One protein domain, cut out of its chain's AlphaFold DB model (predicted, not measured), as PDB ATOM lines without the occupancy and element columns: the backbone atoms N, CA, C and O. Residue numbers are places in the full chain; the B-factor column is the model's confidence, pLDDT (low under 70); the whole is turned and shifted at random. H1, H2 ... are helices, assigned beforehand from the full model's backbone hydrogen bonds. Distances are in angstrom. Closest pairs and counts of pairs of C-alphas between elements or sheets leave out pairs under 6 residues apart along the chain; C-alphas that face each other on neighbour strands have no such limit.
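AT A GLANCE: This is residues 12 to 60 of the 73 residues of an uncharacterized protein of Phocaeicola salanitronis (strain DSM 18170 / JCM 13657 / BL78) (UniProt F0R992). What is the overall picture? Three short helices stand in a triangle round a common middle: H1 and H3 lie side by side at a slant, and H2 stands across from them, near both. The long link of residues 19 to 31 wraps round a further side of this middle, from the end of H1 to the beginning of H2. What is the printed part made of? It has 49 residues with three named helices, in the order H1, H2, H3, and no named strand; the class is all helix. How large and how dense is it? It is compact, with a radius of gyration of the C-alphas of 9.4 A, and rounded, with spans of 23 by 21 by 19 A.

IN THESE COORDINATES: Where does the first helix begin? H1 is residues 12 to 18, 9.6 A from first to last C-alpha, and C-alpha 12 is at (138.508, 156.894, 243.762). Which helix is the longest? H2, residues 32 to 43, has 12 residues and measures 16.6 A from first to last C-alpha. C-alpha 32 is at (133.899, 172.982, 232.481). Where does the last helix end? H3 is residues 49 to 58, 14.3 A from first to last C-alpha, and it ends with C-alpha 58 at (142.170, 161.129, 229.176).

HOW THE PARTS SIT: Which helices touch? H1 and H3 touch, and their closest C-alphas, those of Phe 15 and Lys 52, are 6.3 A apart. Their lines stand at a steep tilt of 37 degrees, only just past shallow, and they run the same way. How does H2 stand to the other two? H2 touches no helix. H1 and H2 are near each other, with 6 pairs of C-alphas within 10 A, and H2 and H3 are near each other, with 8 such pairs and a closest distance of 8.1 A. What do the backbones show? In H1, H2 and H3 every O i to N i+4 pair is within hydrogen-bond range.

THE WHOLE: How far does the whole reach? The two C-alphas farthest apart, those of Leu 44 and Gly 60, are 24.9 A apart, and the first and last printed C-alphas, those of Asp 12 and Gly 60, are 15.6 A apart. Which link is long? H1 to H2 is a long link of 13 residues, 19 to 31, whose C-alphas lie 6 to 12 A from the mean of all C-alphas; H2 to H3 is a tight link of 5 residues. Is there a cut or a place of low confidence? The printed part, residues 12 to 60 of a chain of 73, has no cut. The mean pLDDT of the printed part is 95.6, and no printed residue is under 70.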
ATOM      1  N   ASP A  12     138.913 155.704 243.015       94.31
ATOM      2  CA  ASP A  12     138.508 156.894 243.762       94.31
ATOM      3  C   ASP A  12     139.698 157.695 244.279       94.31
ATOM      4  O   ASP A  12     139.664 158.924 244.229       94.31
ATOM      5  N   GLU A  13     140.778 157.040 244.703       94.31
ATOM      6  CA  GLU A  13     142.022 157.725 245.077       94.31
ATOM      7  C   GLU A  13     142.649 158.421 243.866       94.31
ATOM      8  O   GLU A  13     142.979 159.605 243.927       94.31
ATOM      9  N   CYS A  14     142.734 157.724 242.725       94.69
ATOM     10  CA  CYS A  14     143.212 158.313 241.475       94.69
ATOM     11  C   CYS A  14     142.372 159.530 241.064       94.69
ATOM     12  O   CYS A  14     142.915 160.567 240.671       94.69
ATOM     13  N   PHE A  15     141.046 159.404 241.144       96.06
ATOM     14  CA  PHE A  15     140.136 160.479 240.771       96.06
ATOM     15  C   PHE A  15     140.208 161.655 241.754       96.06
ATOM     16  O   PHE A  15     140.201 162.809 241.323       96.06
ATOM     17  N   SER A  16     140.369 161.380 243.051       96.75
ATOM     18  CA  SER A  16     140.583 162.394 244.093       96.75
ATOM     19  C   SER A  16     141.833 163.227 243.818       96.75
ATOM     20  O   SER A  16     141.769 164.455 243.836       96.75
ATOM     21  N   ASP A  17     142.948 162.583 243.468       95.31
ATOM     22  CA  ASP A  17     144.183 163.285 243.108       95.31
ATOM     23  C   ASP A  17     144.023 164.130 241.842       95.31
ATOM     24  O   ASP A  17     144.557 165.240 241.741       95.31
ATOM     25  N   LEU A  18     143.289 163.613 240.851       95.75
ATOM     26  CA  LEU A  18     143.061 164.312 239.595       95.75
ATOM     27  C   LEU A  18     142.308 165.631 239.828       95.75
ATOM     28  O   LEU A  18     142.772 166.675 239.370       95.75
ATOM     29  N   ILE A  19     141.201 165.623 240.581       96.56
ATOM     30  CA  ILE A  19     140.329 166.803 240.770       96.56
ATOM     31  C   ILE A  19     140.942 167.942 241.609       96.56
ATOM     32  O   ILE A  19     140.317 169.009 241.741       96.56
ATOM     33  N   LEU A  20     142.125 167.724 242.194       95.81
ATOM     34  CA  LEU A  20     142.930 168.738 242.885       95.81
ATOM     35  C   LEU A  20     143.831 169.526 241.922       95.81
ATOM     36  O   LEU A  20     144.210 170.661 242.218       95.81
ATOM     37  N   LYS A  21     144.143 168.976 240.742       94.88
ATOM     38  CA  LYS A  21     144.996 169.635 239.744       94.88
ATOM     39  C   LYS A  21     144.261 170.803 239.078       94.88
ATOM     40  O   LYS A  21     143.070 170.737 238.754       94.88
ATOM     41  N   ARG A  22     144.977 171.899 238.808       93.56
ATOM     42  CA  ARG A  22     144.414 173.043 238.074       93.56
ATOM     43  C   ARG A  22     144.050 172.613 236.652       93.56
ATOM     44  O   ARG A  22     144.910 172.194 235.891       93.56
ATOM     45  N   GLY A  23     142.783 172.782 236.275       93.44
ATOM     46  CA  GLY A  23     142.317 172.435 234.928       93.44
ATOM     47  C   GLY A  23     142.274 170.931 234.649       93.44
ATOM     48  O   GLY A  23     142.395 170.545 233.496       93.44
ATOM     49  N   TRP A  24     142.080 170.104 235.680       95.50
ATOM     50  CA  TRP A  24     142.006 168.638 235.602       95.50
ATOM     51  C   TRP A  24     141.050 168.066 234.537       95.50
ATOM     52  O   TRP A  24     141.235 166.945 234.086       95.50
ATOM     53  N   TRP A  25     140.047 168.838 234.120       94.69
ATOM     54  CA  TRP A  25     139.045 168.452 233.126       94.69
ATOM     55  C   TRP A  25     139.432 168.789 231.681       94.69
ATOM     56  O   TRP A  25     138.754 168.356 230.759       94.69
ATOM     57  N   LYS A  26     140.495 169.572 231.456       93.69
ATOM     58  CA  LYS A  26     140.808 170.152 230.135       93.69
ATOM     59  C   LYS A  26     141.076 169.127 229.038       93.69
ATOM     60  O   LYS A  26     140.870 169.444 227.876       93.69
ATOM     61  N   ASN A  27     141.554 167.947 229.415       90.19
ATOM     62  CA  ASN A  27     141.851 166.877 228.469       90.19
ATOM     63  C   ASN A  27     140.659 165.927 228.281       90.19
ATOM     64  O   ASN A  27     140.767 164.983 227.513       90.19
ATOM     65  N   SER A  28     139.554 166.138 229.002       90.69
ATOM     66  CA  SER A  28     138.343 165.334 228.854       90.69
ATOM     67  C   SER A  28     137.393 165.928 227.821       90.69
ATOM     68  O   SER A  28     137.392 167.140 227.615       90.69
ATOM     69  N   ASP A  29     136.504 165.094 227.287       90.62
ATOM     70  CA  ASP A  29     135.421 165.522 226.392       90.62
ATOM     71  C   ASP A  29     134.323 166.335 227.104       90.62
ATOM     72  O   ASP A  29     133.390 166.836 226.477       90.62
ATOM     73  N   PHE A  30     134.410 166.479 228.429       94.69
ATOM     74  CA  PHE A  30     133.441 167.222 229.216       94.69
ATOM     75  C   PHE A  30     133.823 168.697 229.322       94.69
ATOM     76  O   PHE A  30     134.928 169.061 229.731       94.69
ATOM     77  N   ASP A  31     132.853 169.568 229.048       95.06
ATOM     78  CA  ASP A  31     133.013 170.993 229.302       95.06
ATOM     79  C   ASP A  31     133.200 171.295 230.806       95.06
ATOM     80  O   ASP A  31     132.912 170.491 231.700       95.06
ATOM     81  N   ARG A  32     133.638 172.522 231.109       95.81
ATOM     82  CA  ARG A  32     133.899 172.982 232.481       95.81
ATOM     83  C   ARG A  32     132.695 172.851 233.424       95.81
ATOM     84  O   ARG A  32     132.895 172.578 234.610       95.81
ATOM     85  N   LYS A  33     131.474 173.127 232.954       96.94
ATOM     86  CA  LYS A  33     130.255 173.078 233.781       96.94
ATOM     87  C   LYS A  33     129.932 171.631 234.133       96.94
ATOM     88  O   LYS A  33     129.739 171.324 235.309       96.94
ATOM     89  N   THR A  34     129.963 170.755 233.135       97.75
ATOM     90  CA  THR A  34     129.754 169.313 233.280       97.75
ATOM     91  C   THR A  34     130.800 168.707 234.214       97.75
ATOM     92  O   THR A  34     130.457 168.009 235.167       97.75
ATOM     93  N   ALA A  35     132.072 169.081 234.058       97.62
ATOM     94  CA  ALA A  35     133.137 168.656 234.957       97.62
ATOM     95  C   ALA A  35     132.940 169.113 236.406       97.62
ATOM     96  O   ALA A  35     133.176 168.351 237.346       97.62
ATOM     97  N   HIS A  36     132.465 170.341 236.620       96.94
ATOM     98  CA  HIS A  36     132.169 170.820 237.966       96.94
ATOM     99  C   HIS A  36     130.985 170.074 238.599       96.94
ATOM    100  O   HIS A  36     131.036 169.727 239.782       96.94
ATOM    101  N   PHE A  37     129.953 169.763 237.809       97.94
ATOM    102  CA  PHE A  37     128.848 168.917 238.249       97.94
ATOM    103  C   PHE A  37     129.332 167.507 238.612       97.94
ATOM    104  O   PHE A  37     129.010 167.021 239.697       97.94
ATOM    105  N   HIS A  38     130.174 166.883 237.783       98.25
ATOM    106  CA  HIS A  38     130.760 165.572 238.074       98.25
ATOM    107  C   HIS A  38     131.604 165.586 239.348       98.25
ATOM    108  O   HIS A  38     131.453 164.696 240.183       98.25
ATOM    109  N   LYS A  39     132.414 166.631 239.570       97.94
ATOM    110  CA  LYS A  39     133.141 166.808 240.837       97.94
ATOM    111  C   LYS A  39     132.187 166.851 242.031       97.94
ATOM    112  O   LYS A  39     132.440 166.182 243.028       97.94
ATOM    113  N   LYS A  40     131.074 167.586 241.936       98.12
ATOM    114  CA  LYS A  40     130.053 167.606 242.996       98.12
ATOM    115  C   LYS A  40     129.448 166.217 243.225       98.12
ATOM    116  O   LYS A  40     129.339 165.804 244.372       98.12
ATOM    117  N   GLN A  41     129.082 165.489 242.166       98.50
ATOM    118  CA  GLN A  41     128.547 164.126 242.293       98.50
ATOM    119  C   GLN A  41     129.562 163.163 242.920       98.50
ATOM    120  O   GLN A  41     129.175 162.324 243.726       98.50
ATOM    121  N   PHE A  42     130.852 163.305 242.604       98.12
ATOM    122  CA  PHE A  42     131.908 162.480 243.186       98.12
ATOM    123  C   PHE A  42     132.013 162.687 244.694       98.12
ATOM    124  O   PHE A  42     131.965 161.722 245.447       98.12
ATOM    125  N   LEU A  43     132.054 163.947 245.138       96.69
ATOM    126  CA  LEU A  43     132.101 164.296 246.562       96.69
ATOM    127  C   LEU A  43     130.848 163.849 247.333       96.69
ATOM    128  O   LEU A  43     130.898 163.698 248.547       96.69
ATOM    129  N   LEU A  44     129.727 163.632 246.637       97.56
ATOM    130  CA  LEU A  44     128.493 163.079 247.200       97.56
ATOM    131  C   LEU A  44     128.424 161.542 247.138       97.56
ATOM    132  O   LEU A  44     127.406 160.982 247.541       97.56
ATOM    133  N   GLY A  45     129.441 160.864 246.594       96.81
ATOM    134  CA  GLY A  45     129.446 159.408 246.400       96.81
ATOM    135  C   GLY A  45     128.484 158.913 245.310       96.81
ATOM    136  O   GLY A  45     128.081 157.757 245.328       96.81
ATOM    137  N   LYS A  46     128.076 159.784 244.378       97.44
ATOM    138  CA  LYS A  46     127.045 159.511 243.357       97.44
ATOM    139  C   LYS A  46     127.572 159.460 241.927       97.44
ATOM    140  O   LYS A  46     126.812 159.150 241.014       97.44
ATOM    141  N   LEU A  47     128.839 159.812 241.701       97.69
ATOM    142  CA  LEU A  47     129.411 159.808 240.355       97.69
ATOM    143  C   LEU A  47     129.663 158.365 239.889       97.69
ATOM    144  O   LEU A  47     130.410 157.658 240.569       97.69
ATOM    145  N   PRO A  48     129.126 157.945 238.729       97.56
ATOM    146  CA  PRO A  48     129.412 156.634 238.162       97.56
ATOM    147  C   PRO A  48     130.902 156.424 237.883       97.56
ATOM    148  O   PRO A  48     131.595 157.318 237.388       97.56
ATOM    149  N   ASP A  49     131.383 155.211 238.138       95.88
ATOM    150  CA  ASP A  49     132.784 154.836 237.937       95.88
ATOM    151  C   ASP A  49     133.251 154.972 236.487       95.88
ATOM    152  O   ASP A  49     134.404 155.316 236.238       95.88
ATOM    153  N   GLU A  50     132.369 154.732 235.517       95.75
ATOM    154  CA  GLU A  50     132.671 154.905 234.093       95.75
ATOM    155  C   GLU A  50     133.130 156.334 233.785       95.75
ATOM    156  O   GLU A  50     134.151 156.531 233.130       95.75
ATOM    157  N   ILE A  51     132.460 157.332 234.366       96.62
ATOM    158  CA  ILE A  51     132.833 158.734 234.185       96.62
ATOM    159  C   ILE A  51     134.211 159.006 234.801       96.62
ATOM    160  O   ILE A  51     135.035 159.687 234.189       96.62
ATOM    161  N   LYS A  52     134.497 158.451 235.987       96.12
ATOM    162  CA  LYS A  52     135.822 158.573 236.623       96.12
ATOM    163  C   LYS A  52     136.914 157.993 235.719       96.12
ATOM    164  O   LYS A  52     137.962 158.614 235.556       96.12
ATOM    165  N   ARG A  53     136.659 156.831 235.105       95.00
ATOM    166  CA  ARG A  53     137.600 156.163 234.190       95.00
ATOM    167  C   ARG A  53     137.890 157.009 232.955       95.00
ATOM    168  O   ARG A  53     139.063 157.174 232.654       95.00
ATOM    169  N   VAL A  54     136.880 157.615 232.325       95.06
ATOM    170  CA  VAL A  54     137.077 158.506 231.162       95.06
ATOM    171  C   VAL A  54     138.034 159.651 231.496       95.06
ATOM    172  O   VAL A  54     138.991 159.906 230.771       95.06
ATOM    173  N   TYR A  55     137.828 160.324 232.631       96.44
ATOM    174  CA  TYR A  55     138.731 161.394 233.067       96.44
ATOM    175  C   TYR A  55     140.161 160.912 233.306       96.44
ATOM    176  O   TYR A  55     141.109 161.609 232.953       96.44
ATOM    177  N   LEU A  56     140.316 159.750 233.933       94.75
ATOM    178  CA  LEU A  56     141.622 159.185 234.247       94.75
ATOM    179  C   LEU A  56     142.355 158.736 232.980       94.75
ATOM    180  O   LEU A  56     143.520 159.085 232.809       94.75
ATOM    181  N   GLU A  57     141.676 158.048 232.067       93.62
ATOM    182  CA  GLU A  57     142.225 157.624 230.774       93.62
ATOM    183  C   GLU A  57     142.675 158.837 229.947       93.62
ATOM    184  O   GLU A  57     143.827 158.896 229.517       93.62
ATOM    185  N   ASN A  58     141.835 159.872 229.852       94.00
ATOM    186  CA  ASN A  58     142.170 161.129 229.176       94.00
ATOM    187  C   ASN A  58     143.293 161.920 229.873       94.00
ATOM    188  O   ASN A  58     144.011 162.701 229.244       94.00
ATOM    189  N   ALA A  59     143.482 161.718 231.178       93.19
ATOM    190  CA  ALA A  59     144.600 162.271 231.938       93.19
ATOM    191  C   ALA A  59     145.868 161.391 231.889       93.19
ATOM    192  O   ALA A  59     146.857 161.721 232.548       93.19
ATOM    193  N   GLY A  60     145.860 160.296 231.120       91.56
ATOM    194  CA  GLY A  60     147.007 159.408 230.917       91.56
ATOM    195  C   GLY A  60     147.202 158.345 232.001       91.56
ATOM    196  O   GLY A  60     148.240 157.680 232.023       91.56
TER     197      GLY A  60